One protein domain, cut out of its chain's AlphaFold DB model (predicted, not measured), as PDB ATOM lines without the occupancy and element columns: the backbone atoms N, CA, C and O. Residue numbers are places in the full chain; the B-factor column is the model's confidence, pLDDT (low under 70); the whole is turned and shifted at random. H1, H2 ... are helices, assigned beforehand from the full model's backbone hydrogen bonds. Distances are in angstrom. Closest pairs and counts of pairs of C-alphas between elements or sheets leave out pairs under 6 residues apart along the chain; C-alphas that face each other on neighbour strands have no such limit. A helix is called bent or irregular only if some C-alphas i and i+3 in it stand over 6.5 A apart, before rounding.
ATOM      1  N   PRO A  29      -1.692 -45.258  -7.228       48.22
ATOM      2  CA  PRO A  29      -1.274 -44.829  -8.557       48.22
ATOM      3  C   PRO A  29      -0.410 -43.556  -8.467       48.22
ATOM      4  O   PRO A  29      -0.573 -42.788  -7.512       48.22
ATOM      5  N   PRO A  30       0.503 -43.313  -9.428       52.44
ATOM      6  CA  PRO A  30       1.568 -42.305  -9.321       52.44
ATOM      7  C   PRO A  30       1.154 -40.836  -9.062       52.44
ATOM      8  O   PRO A  30       2.032 -40.016  -8.835       52.44
ATOM      9  N   GLY A  31      -0.137 -40.485  -8.975       58.72
ATOM     10  CA  GLY A  31      -0.619 -39.165  -8.518       58.72
ATOM     11  C   GLY A  31      -1.282 -39.132  -7.128       58.72
ATOM     12  O   GLY A  31      -1.387 -38.069  -6.514       58.72
ATOM     13  N   GLY A  32      -1.701 -40.277  -6.578       65.69
ATOM     14  CA  GLY A  32      -2.591 -40.318  -5.406       65.69
ATOM     15  C   GLY A  32      -1.953 -39.830  -4.100       65.69
ATOM     16  O   GLY A  32      -2.618 -39.212  -3.269       65.69
ATOM     17  N   LYS A  33      -0.642 -40.046  -3.922       69.38
ATOM     18  CA  LYS A  33       0.088 -39.577  -2.728       69.38
ATOM     19  C   LYS A  33       0.147 -38.050  -2.652       69.38
ATOM     20  O   LYS A  33      -0.061 -37.494  -1.577       69.38
ATOM     21  N   LEU A  34       0.398 -37.380  -3.779       73.12
ATOM     22  CA  LEU A  34       0.450 -35.920  -3.839       73.12
ATOM     23  C   LEU A  34      -0.946 -35.316  -3.659       73.12
ATOM     24  O   LEU A  34      -1.107 -34.415  -2.844       73.12
ATOM     25  N   GLN A  35      -1.966 -35.871  -4.318       73.06
ATOM     26  CA  GLN A  35      -3.361 -35.456  -4.114       73.06
ATOM     27  C   GLN A  35      -3.786 -35.562  -2.641       73.06
ATOM     28  O   GLN A  35      -4.404 -34.645  -2.099       73.06
ATOM     29  N   GLY A  36      -3.427 -36.661  -1.968       78.00
ATOM     30  CA  GLY A  36      -3.674 -36.839  -0.536       78.00
ATOM     31  C   GLY A  36      -2.940 -35.812   0.331       78.00
ATOM     32  O   GLY A  36      -3.533 -35.264   1.261       78.00
ATOM     33  N   ALA A  37      -1.680 -35.511   0.009       82.81
ATOM     34  CA  ALA A  37      -0.895 -34.501   0.715       82.81
ATOM     35  C   ALA A  37      -1.468 -33.084   0.535       82.81
ATOM     36  O   ALA A  37      -1.615 -32.365   1.523       82.81
ATOM     37  N   LEU A  38      -1.856 -32.710  -0.690       81.56
ATOM     38  CA  LEU A  38      -2.504 -31.428  -0.990       81.56
ATOM     39  C   LEU A  38      -3.836 -31.297  -0.247       81.56
ATOM     40  O   LEU A  38      -4.070 -30.291   0.420       81.56
ATOM     41  N   ALA A  39      -4.671 -32.340  -0.277       83.88
ATOM     42  CA  ALA A  39      -5.924 -32.363   0.472       83.88
ATOM     43  C   ALA A  39      -5.684 -32.212   1.985       83.88
ATOM     44  O   ALA A  39      -6.338 -31.403   2.638       83.88
ATOM     45  N   GLY A  40      -4.713 -32.934   2.554       86.25
ATOM     46  CA  GLY A  40      -4.355 -32.803   3.970       86.25
ATOM     47  C   GLY A  40      -3.821 -31.412   4.340       86.25
ATOM     48  O   GLY A  40      -4.167 -30.872   5.396       86.25
ATOM     49  N   GLY A  41      -3.022 -30.806   3.456       86.38
ATOM     50  CA  GLY A  41      -2.547 -29.431   3.591       86.38
ATOM     51  C   GLY A  41      -3.699 -28.428   3.601       86.38
ATOM     52  O   GLY A  41      -3.772 -27.596   4.503       86.38
ATOM     53  N   LEU A  42      -4.650 -28.573   2.677       89.19
ATOM     54  CA  LEU A  42      -5.834 -27.722   2.587       89.19
ATOM     55  C   LEU A  42      -6.739 -27.854   3.821       89.19
ATOM     56  O   LEU A  42      -7.178 -26.846   4.369       89.19
ATOM     57  N   VAL A  43      -6.949 -29.075   4.329       90.75
ATOM     58  CA  VAL A  43      -7.675 -29.299   5.595       90.75
ATOM     59  C   VAL A  43      -7.011 -28.548   6.744       90.75
ATOM     60  O   VAL A  43      -7.697 -27.891   7.526       90.75
ATOM     61  N   THR A  44      -5.681 -28.630   6.836       90.31
ATOM     62  CA  THR A  44      -4.915 -27.935   7.876       90.31
ATOM     63  C   THR A  44      -5.057 -26.422   7.735       90.31
ATOM     64  O   THR A  44      -5.378 -25.755   8.714       90.31
ATOM     65  N   LEU A  45      -4.883 -25.891   6.521       90.56
ATOM     66  CA  LEU A  45      -4.985 -24.462   6.236       90.56
ATOM     67  C   LEU A  45      -6.367 -23.909   6.593       90.56
ATOM     68  O   LEU A  45      -6.461 -22.930   7.329       90.56
ATOM     69  N   ILE A  46      -7.438 -24.555   6.125       89.88
ATOM     70  CA  ILE A  46      -8.814 -24.123   6.397       89.88
ATOM     71  C   ILE A  46      -9.109 -24.202   7.899       89.88
ATOM     72  O   ILE A  46      -9.683 -23.272   8.460       89.88
ATOM     73  N   ALA A  47      -8.712 -25.288   8.569       90.50
ATOM     74  CA  ALA A  47      -8.937 -25.436  10.006       90.50
ATOM     75  C   ALA A  47      -8.183 -24.378  10.831       90.50
ATOM     76  O   ALA A  47      -8.748 -23.848  11.788       90.50
ATOM     77  N   GLU A  48      -6.935 -24.058  10.470       90.19
ATOM     78  CA  GLU A  48      -6.142 -23.011  11.125       90.19
ATOM     79  C   GLU A  48      -6.708 -21.613  10.851       90.19
ATOM     80  O   GLU A  48      -6.836 -20.820  11.782       90.19
ATOM     81  N   ALA A  49      -7.103 -21.322   9.610       89.81
ATOM     82  CA  ALA A  49      -7.716 -20.048   9.248       89.81
ATOM     83  C   ALA A  49      -9.051 -19.833   9.977       89.81
ATOM     84  O   ALA A  49      -9.276 -18.759  10.533       89.81
ATOM     85  N   ALA A  50      -9.905 -20.862  10.032       89.94
ATOM     86  CA  ALA A  50     -11.177 -20.815  10.748       89.94
ATOM     87  C   ALA A  50     -10.976 -20.649  12.261       89.94
ATOM     88  O   ALA A  50     -11.635 -19.812  12.874       89.94
ATOM     89  N   ALA A  51     -10.036 -21.389  12.862       88.81
ATOM     90  CA  ALA A  51      -9.697 -21.230  14.276       88.81
ATOM     91  C   ALA A  51      -9.179 -19.815  14.575       88.81
ATOM     92  O   ALA A  51      -9.694 -19.156  15.470       88.81
ATOM     93  N   GLY A  52      -8.235 -19.311  13.773       88.81
ATOM     94  CA  GLY A  52      -7.694 -17.964  13.943       88.81
ATOM     95  C   GLY A  52      -8.739 -16.864  13.744       88.81
ATOM     96  O   GLY A  52      -8.718 -15.868  14.460       88.81
ATOM     97  N   ALA A  53      -9.673 -17.028  12.801       88.69
ATOM     98  CA  ALA A  53     -10.791 -16.101  12.638       88.69
ATOM     99  C   ALA A  53     -11.708 -16.111  13.867       88.69
ATOM    100  O   ALA A  53     -12.032 -15.052  14.396       88.69
ATOM    101  N   ALA A  54     -12.064 -17.299  14.354       87.88
ATOM    102  CA  ALA A  54     -12.918 -17.461  15.521       87.88
ATOM    103  C   ALA A  54     -12.275 -16.901  16.803       87.88
ATOM    104  O   ALA A  54     -12.964 -16.260  17.596       87.88
ATOM    105  N   ASP A  55     -10.966 -17.092  16.977       88.88
ATOM    106  CA  ASP A  55     -10.194 -16.533  18.088       88.88
ATOM    107  C   ASP A  55     -10.146 -15.003  18.030       88.88
ATOM    108  O   ASP A  55     -10.475 -14.356  19.021       88.88
ATOM    109  N   ARG A  56      -9.853 -14.409  16.863       90.25
ATOM    110  CA  ARG A  56      -9.886 -12.944  16.694       90.25
ATOM    111  C   ARG A  56     -11.270 -12.364  16.975       90.25
ATOM    112  O   ARG A  56     -11.380 -11.329  17.626       90.25
ATOM    113  N   THR A  57     -12.335 -13.019  16.506       90.44
ATOM    114  CA  THR A  57     -13.710 -12.594  16.808       90.44
ATOM    115  C   THR A  57     -13.982 -12.664  18.307       90.44
ATOM    116  O   THR A  57     -14.484 -11.696  18.875       90.44
ATOM    117  N   TRP A  58     -13.599 -13.762  18.960       90.69
ATOM    118  CA  TRP A  58     -13.748 -13.916  20.404       90.69
ATOM    119  C   TRP A  58     -13.012 -12.819  21.180       90.69
ATOM    120  O   TRP A  58     -13.609 -12.168  22.031       90.69
ATOM    121  N   GLU A  59     -11.740 -12.586  20.865       91.81
ATOM    122  CA  GLU A  59     -10.911 -11.559  21.505       91.81
ATOM    123  C   GLU A  59     -11.489 -10.157  21.295       91.81
ATOM    124  O   GLU A  59     -11.596  -9.394  22.253       91.81
ATOM    125  N   SER A  60     -11.951  -9.844  20.079       92.19
ATOM    126  CA  SER A  60     -12.578  -8.548  19.789       92.19
ATOM    127  C   SER A  60     -13.850  -8.307  20.608       92.19
ATOM    128  O   SER A  60     -14.086  -7.192  21.059       92.19
ATOM    129  N   TRP A  61     -14.648  -9.351  20.849       92.25
ATOM    130  CA  TRP A  61     -15.844  -9.257  21.687       92.25
ATOM    131  C   TRP A  61     -15.493  -9.183  23.167       92.25
ATOM    132  O   TRP A  61     -16.123  -8.432  23.898       92.25
ATOM    133  N   ALA A  62     -14.496  -9.941  23.617       91.81
ATOM    134  CA  ALA A  62     -14.067  -9.936  25.010       91.81
ATOM    135  C   ALA A  62     -13.428  -8.601  25.435       91.81
ATOM    136  O   ALA A  62     -13.488  -8.254  26.612       91.81
ATOM    137  N   ALA A  63     -12.828  -7.862  24.496       94.56
ATOM    138  CA  ALA A  63     -12.211  -6.562  24.752       94.56
ATOM    139  C   ALA A  63     -13.230  -5.442  25.039       94.56
ATOM    140  O   ALA A  63     -12.897  -4.474  25.722       94.56
ATOM    141  N   ASP A  64     -14.461  -5.566  24.538       93.25
ATOM    142  CA  ASP A  64     -15.543  -4.612  24.784       93.25
ATOM    143  C   ASP A  64     -16.446  -5.120  25.927       93.25
ATOM    144  O   ASP A  64     -16.929  -6.250  25.849       93.25
ATOM    145  N   PRO A  65     -16.745  -4.327  26.974       90.81
ATOM    146  CA  PRO A  65     -17.621  -4.759  28.067       90.81
ATOM    147  C   PRO A  65     -19.004  -5.255  27.613       90.81
ATOM    148  O   PRO A  65     -19.528  -6.227  28.167       90.81
ATOM    149  N   ALA A  66     -19.597  -4.621  26.597       88.06
ATOM    150  CA  ALA A  66     -20.870  -5.048  26.026       88.06
ATOM    151  C   ALA A  66     -20.718  -6.363  25.249       88.06
ATOM    152  O   ALA A  66     -21.596  -7.221  25.335       88.06
ATOM    153  N   GLY A  67     -19.602  -6.555  24.542       89.62
ATOM    154  CA  GLY A  67     -19.279  -7.815  23.868       89.62
ATOM    155  C   GLY A  67     -19.009  -8.959  24.853       89.62
ATOM    156  O   GLY A  67     -19.554 -10.053  24.693       89.62
ATOM    157  N   ALA A  68     -18.258  -8.699  25.924       91.31
ATOM    158  CA  ALA A  68     -17.930  -9.667  26.966       91.31
ATOM    159  C   ALA A  68     -19.191 -10.221  27.645       91.31
ATOM    160  O   ALA A  68     -19.311 -11.433  27.840       91.31
ATOM    161  N   ALA A  69     -20.182  -9.362  27.905       89.94
ATOM    162  CA  ALA A  69     -21.481  -9.775  28.436       89.94
ATOM    163  C   ALA A  69     -22.249 -10.730  27.493       89.94
ATOM    164  O   ALA A  69     -23.025 -11.575  27.948       89.94
ATOM    165  N   LEU A  70     -22.019 -10.671  26.176       88.81
ATOM    166  CA  LEU A  70     -22.638 -11.597  25.216       88.81
ATOM    167  C   LEU A  70     -21.943 -12.965  25.171       88.81
ATOM    168  O   LEU A  70     -22.570 -13.968  24.795       88.81
ATOM    169  N   LEU A  71     -20.670 -13.022  25.569       88.94
ATOM    170  CA  LEU A  71     -19.874 -14.251  25.608       88.94
ATOM    171  C   LEU A  71     -20.177 -15.124  26.835       88.94
ATOM    172  O   LEU A  71     -19.800 -16.294  26.855       88.94
ATOM    173  N   THR A  72     -20.898 -14.608  27.831       86.12
ATOM    174  CA  THR A  72     -21.274 -15.369  29.032       86.12
ATOM    175  C   THR A  72     -22.034 -16.653  28.671       86.12
ATOM    176  O   THR A  72     -23.089 -16.609  28.032       86.12
ATOM    177  N   GLY A  73     -21.490 -17.811  29.061       80.69
ATOM    178  CA  GLY A  73     -22.049 -19.136  28.751       80.69
ATOM    179  C   GLY A  73     -21.757 -19.657  27.336       80.69
ATOM    180  O   GLY A  73     -22.209 -20.745  26.983       80.69
ATOM    181  N   VAL A  74     -20.999 -18.919  26.520       79.25
ATOM    182  CA  VAL A  74     -20.547 -19.386  25.205       79.25
ATOM    183  C   VAL A  74     -19.235 -20.144  25.383       79.25
ATOM    184  O   VAL A  74     -18.301 -19.662  26.016       79.25
ATOM    185  N   GLN A  75     -19.141 -21.347  24.824       78.31
ATOM    186  CA  GLN A  75     -17.866 -22.057  24.789       78.31
ATOM    187  C   GLN A  75     -16.976 -21.491  23.686       78.31
ATOM    188  O   GLN A  75     -17.440 -21.259  22.563       78.31
ATOM    189  N   ARG A  76     -15.683 -21.331  23.991       74.81
ATOM    190  CA  ARG A  76     -14.696 -20.921  22.993       74.81
ATOM    191  C   ARG A  76     -14.714 -21.913  21.815       74.81
ATOM    192  O   ARG A  76     -14.775 -23.126  22.033       74.81
ATOM    193  N   PRO A  77     -14.687 -21.434  20.563       71.81
ATOM    194  CA  PRO A  77     -14.715 -22.300  19.392       71.81
ATOM    195  C   PRO A  77     -13.567 -23.325  19.386       71.81
ATOM    196  O   PRO A  77     -12.401 -22.961  19.409       71.81
ATOM    197  N   GLY A  78     -13.896 -24.621  19.313       75.06
ATOM    198  CA  GLY A  78     -12.899 -25.683  19.112       75.06
ATOM    199  C   GLY A  78     -12.333 -25.736  17.683       75.06
ATOM    200  O   GLY A  78     -12.830 -25.066  16.775       75.06
ATOM    201  N   ARG A  79     -11.328 -26.584  17.439       75.56
ATOM    202  CA  ARG A  79     -10.801 -26.798  16.076       75.56
ATOM    203  C   ARG A  79     -11.893 -27.328  15.136       75.56
ATOM    204  O   ARG A  79     -12.771 -28.078  15.547       75.56
ATOM    205  N   ARG A  80     -11.835 -26.933  13.859       84.62
ATOM    206  CA  ARG A  80     -12.801 -27.316  12.807       84.62
ATOM    207  C   ARG A  80     -12.311 -28.452  11.911       84.62
ATOM    208  O   ARG A  80     -12.833 -28.629  10.817       84.62
ATOM    209  N   THR A  81     -11.326 -29.222  12.365       86.94
ATOM    210  CA  THR A  81     -10.603 -30.215  11.560       86.94
ATOM    211  C   THR A  81     -11.532 -31.185  10.829       86.94
ATOM    212  O   THR A  81     -11.341 -31.430   9.641       86.94
ATOM    213  N   GLU A  82     -12.557 -31.707  11.500       89.44
ATOM    214  CA  GLU A  82     -13.499 -32.681  10.941       89.44
ATOM    215  C   GLU A  82     -14.388 -32.054   9.863       89.44
ATOM    216  O   GLU A  82     -14.575 -32.648   8.801       89.44
ATOM    217  N   ARG A  83     -14.878 -30.827  10.091       90.62
ATOM    218  CA  ARG A  83     -15.668 -30.088   9.095       90.62
ATOM    219  C   ARG A  83     -14.820 -29.682   7.897       90.62
ATOM    220  O   ARG A  83     -15.255 -29.872   6.769       90.62
ATOM    221  N   SER A  84     -13.598 -29.201   8.128       91.88
ATOM    222  CA  SER A  84     -12.642 -28.900   7.058       91.88
ATOM    223  C   SER A  84     -12.306 -30.154   6.248       91.88
ATOM    224  O   SER A  84     -12.217 -30.094   5.027       91.88
ATOM    225  N   ARG A  85     -12.165 -31.314   6.906       92.25
ATOM    226  CA  ARG A  85     -11.933 -32.600   6.236       92.25
ATOM    227  C   ARG A  85     -13.108 -33.018   5.361       92.25
ATOM    228  O   ARG A  85     -12.868 -33.435   4.231       92.25
ATOM    229  N   ALA A  86     -14.337 -32.906   5.862       93.38
ATOM    230  CA  ALA A  86     -15.538 -33.191   5.080       93.38
ATOM    231  C   ALA A  86     -15.631 -32.258   3.864       93.38
ATOM    232  O   ALA A  86     -15.701 -32.734   2.740       93.38
ATOM    233  N   LEU A  87     -15.472 -30.949   4.079       94.50
ATOM    234  CA  LEU A  87     -15.483 -29.938   3.023       94.50
ATOM    235  C   LEU A  87     -14.485 -30.251   1.901       94.50
ATOM    236  O   LEU A  87     -14.859 -30.254   0.731       94.50
ATOM    237  N   VAL A  88     -13.222 -30.526   2.247       90.88
ATOM    238  CA  VAL A  88     -12.169 -30.807   1.256       90.88
ATOM    239  C   VAL A  88     -12.404 -32.135   0.543       90.88
ATOM    240  O   VAL A  88     -12.104 -32.249  -0.644       90.88
ATOM    241  N   ARG A  89     -12.933 -33.146   1.243       90.75
ATOM    242  CA  ARG A  89     -13.309 -34.419   0.622       90.75
ATOM    243  C   ARG A  89     -14.409 -34.199  -0.417       90.75
ATOM    244  O   ARG A  89     -14.220 -34.616  -1.554       90.75
ATOM    245  N   ASP A  90     -15.492 -33.529  -0.035       91.12
ATOM    246  CA  ASP A  90     -16.659 -33.318  -0.893       91.12
ATOM    247  C   ASP A  90     -16.290 -32.450  -2.113       91.12
ATOM    248  O   ASP A  90     -16.668 -32.753  -3.241       91.12
ATOM    249  N   TRP A  91     -15.461 -31.418  -1.909       91.12
ATOM    250  CA  TRP A  91     -14.883 -30.623  -2.998       91.12
ATOM    251  C   TRP A  91     -14.038 -31.478  -3.952       91.12
ATOM    252  O   TRP A  91     -14.197 -31.409  -5.169       91.12
ATOM    253  N   ARG A  92     -13.149 -32.324  -3.418       86.94
ATOM    254  CA  ARG A  92     -12.293 -33.189  -4.240       86.94
ATOM    255  C   ARG A  92     -13.116 -34.181  -5.057       86.94
ATOM    256  O   ARG A  92     -12.792 -34.409  -6.217       86.94
ATOM    257  N   GLU A  93     -14.146 -34.778  -4.467       85.00
ATOM    258  CA  GLU A  93     -15.065 -35.673  -5.178       85.00
ATOM    259  C   GLU A  93     -15.741 -34.943  -6.341       85.00
ATOM    260  O   GLU A  93     -15.730 -35.455  -7.459       85.00
ATOM    261  N   ARG A  94     -16.197 -33.704  -6.115       83.44
ATOM    262  CA  ARG A  94     -16.775 -32.867  -7.169       83.44
ATOM    263  C   ARG A  94     -15.776 -32.529  -8.277       83.44
ATOM    264  O   ARG A  94     -16.117 -32.618  -9.451       83.44
ATOM    265  N   VAL A  95     -14.539 -32.174  -7.935       80.81
ATOM    266  CA  VAL A  95     -13.485 -31.894  -8.928       80.81
ATOM    267  C   VAL A  95     -13.163 -33.135  -9.762       80.81
ATOM    268  O   VAL A  95     -12.991 -33.029 -10.974       80.81
ATOM    269  N   LEU A  96     -13.105 -34.316  -9.141       76.06
ATOM    270  CA  LEU A  96     -12.853 -35.573  -9.849       76.06
ATOM    271  C   LEU A  96     -14.022 -35.973 -10.757       76.06
ATOM    272  O   LEU A  96     -13.788 -36.483 -11.849       76.06
ATOM    273  N   GLU A  97     -15.258 -35.723 -10.327       76.56
ATOM    274  CA  GLU A  97     -16.459 -35.904 -11.147       76.56
ATOM    275  C   GLU A  97     -16.431 -34.979 -12.371       76.56
ATOM    276  O   GLU A  97     -16.590 -35.436 -13.501       76.56
ATOM    277  N   LEU A  98     -16.148 -33.692 -12.155       72.25
ATOM    278  CA  LEU A  98     -16.047 -32.690 -13.213       72.25
ATOM    279  C   LEU A  98     -14.914 -32.999 -14.209       72.25
ATOM    280  O   LEU A  98     -15.084 -32.814 -15.410       72.25
ATOM    281  N   ALA A  99     -13.784 -33.522 -13.726       68.44
ATOM    282  CA  ALA A  99     -12.675 -33.971 -14.569       68.44
ATOM    283  C   ALA A  99     -12.979 -35.263 -15.358       68.44
ATOM    284  O   ALA A  99     -12.226 -35.609 -16.267       68.44
ATOM    285  N   GLY A 100     -14.037 -35.998 -14.999       65.25
ATOM    286  CA  GLY A 100     -14.413 -37.283 -15.597       65.25
ATOM    287  C   GLY A 100     -15.520 -37.227 -16.662       65.25
ATOM    288  O   GLY A 100     -15.932 -38.286 -17.132       65.25
ATOM    289  N   GLY A 101     -16.025 -36.043 -17.032       58.81
ATOM    290  CA  GLY A 101     -17.137 -35.873 -17.983       58.81
ATOM    291  C   GLY A 101     -16.820 -36.192 -19.460       58.81
ATOM    292  O   GLY A 101     -15.704 -35.964 -19.922       58.81
ATOM    293  N   ASP A 102     -17.830 -36.749 -20.157       46.41
ATOM    294  CA  ASP A 102     -18.009 -37.198 -21.570       46.41
ATOM    295  C   ASP A 102     -16.863 -37.904 -22.323       46.41
ATOM    296  O   ASP A 102     -17.010 -38.347 -23.461       46.41
ATOM    297  N   THR A 103     -15.722 -38.132 -21.685       47.75
ATOM    298  CA  THR A 103     -14.702 -39.039 -22.210       47.75
ATOM    299  C   THR A 103     -14.933 -40.425 -21.620       47.75
ATOM    300  O   THR A 103     -14.286 -40.848 -20.665       47.75
ATOM    301  N   GLY A 104     -15.826 -41.203 -22.244       43.19
ATOM    302  CA  GLY A 104     -16.024 -42.646 -22.000       43.19
ATOM    303  C   GLY A 104     -14.761 -43.520 -22.146       43.19
ATOM    304  O   GLY A 104     -14.830 -44.747 -22.143       43.19
ATOM    305  N   ARG A 105     -13.579 -42.912 -22.241       41.25
ATOM    306  CA  ARG A 105     -12.276 -43.550 -22.237       41.25
ATOM    307  C   ARG A 105     -11.690 -43.468 -20.829       41.25
ATOM    308  O   ARG A 105     -10.855 -42.622 -20.521       41.25
ATOM    309  N   ARG A 106     -12.102 -44.421 -19.986       41.66
ATOM    310  CA  ARG A 106     -11.411 -44.767 -18.735       41.66
ATOM    311  C   ARG A 106      -9.974 -45.179 -19.053       41.66
ATOM    312  O   ARG A 106      -9.682 -46.357 -19.229       41.66
ATOM    313  N   ILE A 107      -9.063 -44.215 -19.101       37.59
ATOM    314  CA  ILE A 107      -7.646 -44.474 -18.863       37.59
ATOM    315  C   ILE A 107      -7.429 -44.141 -17.386       37.59
ATOM    316  O   ILE A 107      -7.495 -42.965 -17.025       37.59
ATOM    317  N   PRO A 108      -7.165 -45.136 -16.518       44.94
ATOM    318  CA  PRO A 108      -6.965 -44.918 -15.084       44.94
ATOM    319  C   PRO A 108      -5.920 -43.839 -14.765       44.94
ATOM    320  O   PRO A 108      -5.986 -43.220 -13.713       44.94
ATOM    321  N   TYR A 109      -4.986 -43.570 -15.678       41.59
ATOM    322  CA  TYR A 109      -3.951 -42.547 -15.535       41.59
ATOM    323  C   TYR A 109      -4.416 -41.112 -15.861       41.59
ATOM    324  O   TYR A 109      -3.955 -40.180 -15.204       41.59
ATOM    325  N   ALA A 110      -5.353 -40.909 -16.795       44.78
ATOM    326  CA  ALA A 110      -5.750 -39.570 -17.254       44.78
ATOM    327  C   ALA A 110      -6.556 -38.792 -16.197       44.78
ATOM    328  O   ALA A 110      -6.324 -37.603 -15.993       44.78
ATOM    329  N   VAL A 111      -7.436 -39.471 -15.452       53.53
ATOM    330  CA  VAL A 111      -8.262 -38.850 -14.396       53.53
ATOM    331  C   VAL A 111      -7.414 -38.416 -13.194       53.53
ATOM    332  O   VAL A 111      -7.656 -37.369 -12.597       53.53
ATOM    333  N   HIS A 112      -6.368 -39.179 -12.857       59.19
ATOM    334  CA  HIS A 112      -5.493 -38.855 -11.727       59.19
ATOM    335  C   HIS A 112      -4.568 -37.672 -12.029       59.19
ATOM    336  O   HIS A 112      -4.354 -36.836 -11.154       59.19
ATOM    337  N   VAL A 113      -4.039 -37.577 -13.252       57.41
ATOM    338  CA  VAL A 113      -3.173 -36.459 -13.658       57.41
ATOM    339  C   VAL A 113      -3.998 -35.192 -13.884       57.41
ATOM    340  O   VAL A 113      -3.640 -34.149 -13.351       57.41
ATOM    341  N   THR A 114      -5.149 -35.285 -14.556       64.44
ATOM    342  CA  THR A 114      -6.040 -34.132 -14.789       64.44
ATOM    343  C   THR A 114      -6.599 -33.583 -13.478       64.44
ATOM    344  O   THR A 114      -6.493 -32.390 -13.218       64.44
ATOM    345  N   GLY A 115      -7.097 -34.448 -12.585       66.00
ATOM    346  CA  GLY A 115      -7.549 -34.026 -11.258       66.00
ATOM    347  C   GLY A 115      -6.431 -33.388 -10.428       66.00
ATOM    348  O   GLY A 115      -6.660 -32.394  -9.748       66.00
ATOM    349  N   LEU A 116      -5.202 -33.912 -10.513       69.38
ATOM    350  CA  LEU A 116      -4.043 -33.309  -9.851       69.38
ATOM    351  C   LEU A 116      -3.678 -31.938 -10.446       69.38
ATOM    352  O   LEU A 116      -3.417 -31.016  -9.679       69.38
ATOM    353  N   LEU A 117      -3.682 -31.789 -11.774       65.56
ATOM    354  CA  LEU A 117      -3.421 -30.516 -12.455       65.56
ATOM    355  C   LEU A 117      -4.477 -29.467 -12.108       65.56
ATOM    356  O   LEU A 117      -4.121 -28.323 -11.850       65.56
ATOM    357  N   ILE A 118      -5.749 -29.859 -12.010       66.62
ATOM    358  CA  ILE A 118      -6.818 -28.963 -11.559       66.62
ATOM    359  C   ILE A 118      -6.591 -28.560 -10.103       66.62
ATOM    360  O   ILE A 118      -6.623 -27.376  -9.791       66.62
ATOM    361  N   MET A 119      -6.305 -29.514  -9.207       73.62
ATOM    362  CA  MET A 119      -6.016 -29.202  -7.800       73.62
ATOM    363  C   MET A 119      -4.826 -28.246  -7.661       73.62
ATOM    364  O   MET A 119      -4.888 -27.304  -6.876       73.62
ATOM    365  N   LEU A 120      -3.750 -28.475  -8.417       70.75
ATOM    366  CA  LEU A 120      -2.581 -27.600  -8.423       70.75
ATOM    367  C   LEU A 120      -2.891 -26.236  -9.053       70.75
ATOM    368  O   LEU A 120      -2.436 -25.234  -8.520       70.75
ATOM    369  N   GLY A 121      -3.698 -26.169 -10.113       69.00
ATOM    370  CA  GLY A 121      -4.151 -24.910 -10.709       69.00
ATOM    371  C   GLY A 121      -5.003 -24.082  -9.745       69.00
ATOM    372  O   GLY A 121      -4.762 -22.890  -9.576       69.00
ATOM    373  N   VAL A 122      -5.930 -24.729  -9.030       69.38
ATOM    374  CA  VAL A 122      -6.761 -24.092  -7.994       69.38
ATOM    375  C   VAL A 122      -5.904 -23.538  -6.850       69.38
ATOM    376  O   VAL A 122      -6.215 -22.480  -6.306       69.38
ATOM    377  N   LEU A 123      -4.840 -24.251  -6.467       69.81
ATOM    378  CA  LEU A 123      -3.983 -23.886  -5.334       69.81
ATOM    379  C   LEU A 123      -2.840 -22.926  -5.697       69.81
ATOM    380  O   LEU A 123      -2.389 -22.181  -4.830       69.81
ATOM    381  N   GLY A 124      -2.331 -22.995  -6.927       66.44
ATOM    382  CA  GLY A 124      -1.044 -22.423  -7.320       66.44
ATOM    383  C   GLY A 124      -1.120 -21.120  -8.104       66.44
ATOM    384  O   GLY A 124      -0.150 -20.374  -8.078       66.44
ATOM    385  N   GLY A 125      -2.228 -20.814  -8.788       54.25
ATOM    386  CA  GLY A 125      -2.339 -19.638  -9.666       54.25
ATOM    387  C   GLY A 125      -1.461 -19.708 -10.929       54.25
ATOM    388  O   GLY A 125      -1.928 -19.351 -12.005       54.25
ATOM    389  N   GLU A 126      -0.250 -20.259 -10.828       51.09
ATOM    390  CA  GLU A 126       0.670 -20.582 -11.918       51.09
ATOM    391  C   GLU A 126       1.236 -21.993 -11.689       51.09
ATOM    392  O   GLU A 126       1.773 -22.312 -10.626       51.09
ATOM    393  N   LEU A 127       1.061 -22.884 -12.666       50.62
ATOM    394  CA  LEU A 127       1.651 -24.222 -12.631       50.62
ATOM    395  C   LEU A 127       3.129 -24.118 -13.049       50.62
ATOM    396  O   LEU A 127       3.408 -23.430 -14.027       50.62
ATOM    397  N   PRO A 128       4.077 -24.786 -12.361       44.66
ATOM    398  CA  PRO A 128       5.480 -24.761 -12.765       44.66
ATOM    399  C   PRO A 128       5.630 -25.355 -14.173       44.66
ATOM    400  O   PRO A 128       5.230 -26.500 -14.398       44.66
ATOM    401  N   GLU A 129       6.217 -24.588 -15.102       46.97
ATOM    402  CA  GLU A 129       6.474 -24.993 -16.501       46.97
ATOM    403  C   GLU A 129       7.194 -26.351 -16.596       46.97
ATOM    404  O   GLU A 129       6.980 -27.117 -17.529       46.97
ATOM    405  N   GLU A 130       7.984 -26.693 -15.580       46.09
ATOM    406  CA  GLU A 130       8.792 -27.912 -15.497       46.09
ATOM    407  C   GLU A 130       7.979 -29.197 -15.248       46.09
ATOM    408  O   GLU A 130       8.493 -30.301 -15.430       46.09
ATOM    409  N   ALA A 131       6.709 -29.089 -14.835       46.53
ATOM    410  CA  ALA A 131       5.822 -30.244 -14.645       46.53
ATOM    411  C   ALA A 131       5.154 -30.713 -15.952       46.53
ATOM    412  O   ALA A 131       4.433 -31.716 -15.956       46.53
ATOM    413  N   ALA A 132       5.361 -29.982 -17.049       46.22
ATOM    414  CA  ALA A 132       4.758 -30.270 -18.332       46.22
ATOM    415  C   ALA A 132       5.622 -31.259 -19.131       46.22
ATOM    416  O   ALA A 132       6.638 -30.891 -19.716       46.22
ATOM    417  N   GLU A 133       5.189 -32.519 -19.219       49.06
ATOM    418  CA  GLU A 133       5.609 -33.386 -20.329       49.06
ATOM    419  C   GLU A 133       5.358 -32.687 -21.684       49.06
ATOM    420  O   GLU A 133       4.473 -31.824 -21.776       49.06
ATOM    421  N   PRO A 134       6.074 -33.054 -22.764       39.25
ATOM    422  CA  PRO A 134       5.810 -32.520 -24.098       39.25
ATOM    423  C   PRO A 134       4.321 -32.674 -24.464       39.25
ATOM    424  O   PRO A 134       3.815 -33.784 -24.593       39.25
ATOM    425  N   GLY A 135       3.604 -31.550 -24.593       46.47
ATOM    426  CA  GLY A 135       2.155 -31.503 -24.857       46.47
ATOM    427  C   GLY A 135       1.281 -31.069 -23.670       46.47
ATOM    428  O   GLY A 135       0.162 -30.601 -23.881       46.47
ATOM    429  N   ALA A 136       1.779 -31.101 -22.432       47.56
ATOM    430  CA  ALA A 136       1.020 -30.624 -21.271       47.56
ATOM    431  C   ALA A 136       0.792 -29.100 -21.297       47.56
ATOM    432  O   ALA A 136      -0.270 -28.643 -20.886       47.56
ATOM    433  N   ALA A 137       1.712 -28.321 -21.878       43.94
ATOM    434  CA  ALA A 137       1.507 -26.888 -22.118       43.94
ATOM    435  C   ALA A 137       0.361 -26.605 -23.119       43.94
ATOM    436  O   ALA A 137      -0.343 -25.608 -22.980       43.94
ATOM    437  N   GLN A 138       0.123 -27.497 -24.093       49.56
ATOM    438  CA  GLN A 138      -1.001 -27.389 -25.040       49.56
ATOM    439  C   GLN A 138      -2.340 -27.758 -24.387       49.56
ATOM    440  O   GLN A 138      -3.329 -27.073 -24.623       49.56
ATOM    441  N   VAL A 139      -2.360 -28.775 -23.518       53.28
ATOM    442  CA  VAL A 139      -3.541 -29.141 -22.708       53.28
ATOM    443  C   VAL A 139      -3.882 -28.048 -21.683       53.28
ATOM    444  O   VAL A 139      -5.048 -27.828 -21.379       53.28
ATOM    445  N   LEU A 140      -2.886 -27.309 -21.182       50.81
ATOM    446  CA  LEU A 140      -3.088 -26.171 -20.277       50.81
ATOM    447  C   LEU A 140      -3.616 -24.904 -20.962       50.81
ATOM    448  O   LEU A 140      -4.237 -24.061 -20.313       50.81
ATOM    449  N   ASN A 141      -3.364 -24.767 -22.264       53.97
ATOM    450  CA  ASN A 141      -3.917 -23.689 -23.079       53.97
ATOM    451  C   ASN A 141      -5.375 -23.957 -23.488       53.97
ATOM    452  O   ASN A 141      -6.000 -23.120 -24.139       53.97
ATOM    453  N   ASP A 142      -5.926 -25.105 -23.085       66.75
ATOM    454  CA  ASP A 142      -7.330 -25.423 -23.266       66.75
ATOM    455  C   ASP A 142      -8.197 -24.541 -22.352       66.75
ATOM    456  O   ASP A 142      -8.163 -24.615 -21.117       66.75
ATOM    457  N   SER A 143      -9.009 -23.698 -22.986       66.19
ATOM    458  CA  SER A 143     -10.017 -22.874 -22.318       66.19
ATOM    459  C   SER A 143     -10.964 -23.691 -21.427       66.19
ATOM    460  O   SER A 143     -11.400 -23.187 -20.387       66.19
ATOM    461  N   ALA A 144     -11.228 -24.958 -21.768       68.50
ATOM    462  CA  ALA A 144     -12.059 -25.855 -20.976       68.50
ATOM    463  C   ALA A 144     -11.391 -26.214 -19.641       68.50
ATOM    464  O   ALA A 144     -12.040 -26.160 -18.595       68.50
ATOM    465  N   LEU A 145     -10.082 -26.494 -19.642       70.12
ATOM    466  CA  LEU A 145      -9.339 -26.784 -18.414       70.12
ATOM    467  C   LEU A 145      -9.224 -25.543 -17.521       70.12
ATOM    468  O   LEU A 145      -9.407 -25.641 -16.308       70.12
ATOM    469  N   ARG A 146      -8.975 -24.364 -18.107       73.38
ATOM    470  CA  ARG A 146      -8.937 -23.097 -17.356       73.38
ATOM    471  C   ARG A 146     -10.280 -22.796 -16.690       73.38
ATOM    472  O   ARG A 146     -10.315 -22.446 -15.514       73.38
ATOM    473  N   THR A 147     -11.371 -22.998 -17.422       74.50
ATOM    474  CA  THR A 147     -12.738 -22.857 -16.900       74.50
ATOM    475  C   THR A 147     -12.992 -23.833 -15.750       74.50
ATOM    476  O   THR A 147     -13.584 -23.471 -14.737       74.50
ATOM    477  N   LEU A 148     -12.493 -25.064 -15.860       76.50
ATOM    478  CA  LEU A 148     -12.635 -26.082 -14.825       76.50
ATOM    479  C   LEU A 148     -11.843 -25.762 -13.550       76.50
ATOM    480  O   LEU A 148     -12.336 -25.994 -12.445       76.50
ATOM    481  N   ILE A 149     -10.640 -25.205 -13.699       77.19
ATOM    482  CA  ILE A 149      -9.843 -24.695 -12.580       77.19
ATOM    483  C   ILE A 149     -10.588 -23.558 -11.877       77.19
ATOM    484  O   ILE A 149     -10.709 -23.598 -10.652       77.19
ATOM    485  N   GLU A 150     -11.134 -22.591 -12.618       81.81
ATOM    486  CA  GLU A 150     -11.842 -21.470 -11.989       81.81
ATOM    487  C   GLU A 150     -13.115 -21.941 -11.277       81.81
ATOM    488  O   GLU A 150     -13.301 -21.627 -10.105       81.81
ATOM    489  N   HIS A 151     -13.923 -22.807 -11.897       81.25
ATOM    490  CA  HIS A 151     -15.083 -23.404 -11.224       81.25
ATOM    491  C   HIS A 151     -14.693 -24.196  -9.968       81.25
ATOM    492  O   HIS A 151     -15.361 -24.111  -8.938       81.25
ATOM    493  N   GLY A 152     -13.597 -24.962 -10.023       84.31
ATOM    494  CA  GLY A 152     -13.080 -25.685  -8.863       84.31
ATOM    495  C   GLY A 152     -12.644 -24.744  -7.736       84.31
ATOM    496  O   GLY A 152     -12.862 -25.046  -6.558       84.31
ATOM    497  N   ARG A 153     -12.062 -23.593  -8.084       85.06
ATOM    498  CA  ARG A 153     -11.662 -22.544  -7.141       85.06
ATOM    499  C   ARG A 153     -12.873 -21.851  -6.526       85.06
ATOM    500  O   ARG A 153     -12.921 -21.693  -5.305       85.06
ATOM    501  N   GLU A 154     -13.854 -21.482  -7.338       88.75
ATOM    502  CA  GLU A 154     -15.105 -20.870  -6.889       88.75
ATOM    503  C   GLU A 154     -15.887 -21.787  -5.941       88.75
ATOM    504  O   GLU A 154     -16.321 -21.325  -4.883       88.75
ATOM    505  N   ASP A 155     -15.997 -23.084  -6.254       89.94
ATOM    506  CA  ASP A 155     -16.656 -24.074  -5.389       89.94
ATOM    507  C   ASP A 155     -15.932 -24.213  -4.041       89.94
ATOM    508  O   ASP A 155     -16.562 -24.168  -2.981       89.94
ATOM    509  N   LEU A 156     -14.595 -24.295  -4.047       91.44
ATOM    510  CA  LEU A 156     -13.818 -24.349  -2.806       91.44
ATOM    511  C   LEU A 156     -14.048 -23.099  -1.946       91.44
ATOM    512  O   LEU A 156     -14.300 -23.206  -0.742       91.44
ATOM    513  N   LEU A 157     -13.981 -21.914  -2.556       91.50
ATOM    514  CA  LEU A 157     -14.190 -20.644  -1.864       91.50
ATOM    515  C   LEU A 157     -15.628 -20.490  -1.361       91.50
ATOM    516  O   LEU A 157     -15.833 -19.939  -0.279       91.50
ATOM    517  N   ALA A 158     -16.629 -20.965  -2.104       93.69
ATOM    518  CA  ALA A 158     -18.020 -20.997  -1.655       93.69
ATOM    519  C   ALA A 158     -18.171 -21.850  -0.393       93.69
ATOM    520  O   ALA A 158     -18.625 -21.349   0.634       93.69
ATOM    521  N   ARG A 159     -17.662 -23.081  -0.409       94.62
ATOM    522  CA  ARG A 159     -17.746 -23.974   0.754       94.62
ATOM    523  C   ARG A 159     -17.006 -23.425   1.975       94.62
ATOM    524  O   ARG A 159     -17.476 -23.572   3.104       94.62
ATOM    525  N   VAL A 160     -15.842 -22.796   1.779       93.50
ATOM    526  CA  VAL A 160     -15.100 -22.150   2.878       93.50
ATOM    527  C   VAL A 160     -15.886 -20.966   3.442       93.50
ATOM    528  O   VAL A 160     -15.942 -20.809   4.663       93.50
ATOM    529  N   ARG A 161     -16.530 -20.157   2.591       93.31
ATOM    530  CA  ARG A 161     -17.426 -19.084   3.049       93.31
ATOM    531  C   ARG A 161     -18.583 -19.636   3.869       93.31
ATOM    532  O   ARG A 161     -18.841 -19.097   4.938       93.31
ATOM    533  N   ASP A 162     -19.208 -20.728   3.439       93.62
ATOM    534  CA  ASP A 162     -20.310 -21.355   4.174       93.62
ATOM    535  C   ASP A 162     -19.862 -21.876   5.546       93.62
ATOM    536  O   ASP A 162     -20.541 -21.662   6.555       93.62
ATOM    537  N   LEU A 163     -18.675 -22.493   5.616       91.81
ATOM    538  CA  LEU A 163     -18.070 -22.921   6.879       91.81
ATOM    539  C   LEU A 163     -17.887 -21.741   7.844       91.81
ATOM    540  O   LEU A 163     -18.261 -21.833   9.017       91.81
ATOM    541  N   LEU A 164     -17.315 -20.638   7.357       90.31
ATOM    542  CA  LEU A 164     -17.070 -19.443   8.165       90.31
ATOM    543  C   LEU A 164     -18.371 -18.717   8.529       90.31
ATOM    544  O   LEU A 164     -18.491 -18.220   9.647       90.31
ATOM    545  N   ALA A 165     -19.363 -18.697   7.639       90.56
ATOM    546  CA  ALA A 165     -20.679 -18.123   7.898       90.56
ATOM    547  C   ALA A 165     -21.412 -18.889   9.007       90.56
ATOM    548  O   ALA A 165     -21.980 -18.273   9.908       90.56
TER     549      ALA A 165
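Overview. This is residues 29 to 165 of the 198 residues of an uncharacterized protein of Actinobacteria bacterium (UniProt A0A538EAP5). This is a loose rod of helices: H3, H4 and H6 pack together beside the first part of the long helix H1, and the last part of H1 runs on past them as a narrow arm, with H2 at its end and residues 72 to 80 folding back to H3. H3 and H6 lie side by side, running opposite ways, while H4 crosses both steeply; short H5 lies near H4, and residues 101 to 107 stick out. The printed part has 137 residues with six named helices, H1 to H6 in chain order, and no named strand; the class is all helix. The radius of gyration of the C-alphas is 19.2 A, and the spans are 63 by 24 by 24 A.

Along the chain. Find C-alpha 32 at (-2.591, -40.318, -5.406); from there H1, residues 32 to 63, runs 46.3 A to C-alpha 63 at (-12.211, -6.562, 24.752). H2 is residues 65 to 71. H3 is residues 81 to 98, 25.5 A long, and H4 is residues 108 to 124, 24.5 A long. H4 is neither bent nor irregular, but only just: C-alphas 108 and 111 are 6.2 A apart. H5 is residues 136 to 140. H6, residues 143 to 165, runs 32.4 A and ends at C-alpha 165, (-20.679, -18.123, 7.898).

Arrangement. Start at H1, whose residues 39 to 47 touch H3 at a steep tilt of 45 degrees, opposite ways; the closest C-alphas, of Val 43 and Ser 84, are 5.2 A apart. Its residues 32 to 38 touch residues 112 to 119 of H4, closest at the C-alphas of Gln 35 and Leu 116, 6.2 A. At its other end H1 touches H2 only at the corner, with the C-alphas of Trp 61 and Gly 67 at 4.3 A. Now look at H3 and H6: they touch at a shallow tilt of 23 degrees, opposite ways, closest at the C-alphas of Val 95 and Gly 152, 6.2 A. Residues 95 to 96 of H3 touch H4 at a steep tilt of 57 degrees, closest at the C-alphas of Leu 96 and Gly 115, 5.7 A. Residues 118 to 122 of H4 touch residues 145 to 153 of H6 at 61 degrees, also steep, closest at the C-alphas of Val 122 and Arg 153, 5.2 A. H5 touches no helix but is near H4; H2 and H6 are apart. Every O i to N i+4 pair is within hydrogen-bond range in H1, H3, H5 and H6, against 2 of 3 in H2 and 12 of 13 in H4.

Size, cuts and confidence. The two C-alphas farthest apart are those of Pro 65 and Arg 105, 63.7 A. The printed part has no cut, and the link from H4 to H5 is long, with 11 residues. The model's pLDDT is under 70 at residues 29 to 33, 99 to 118 and 121 to 144.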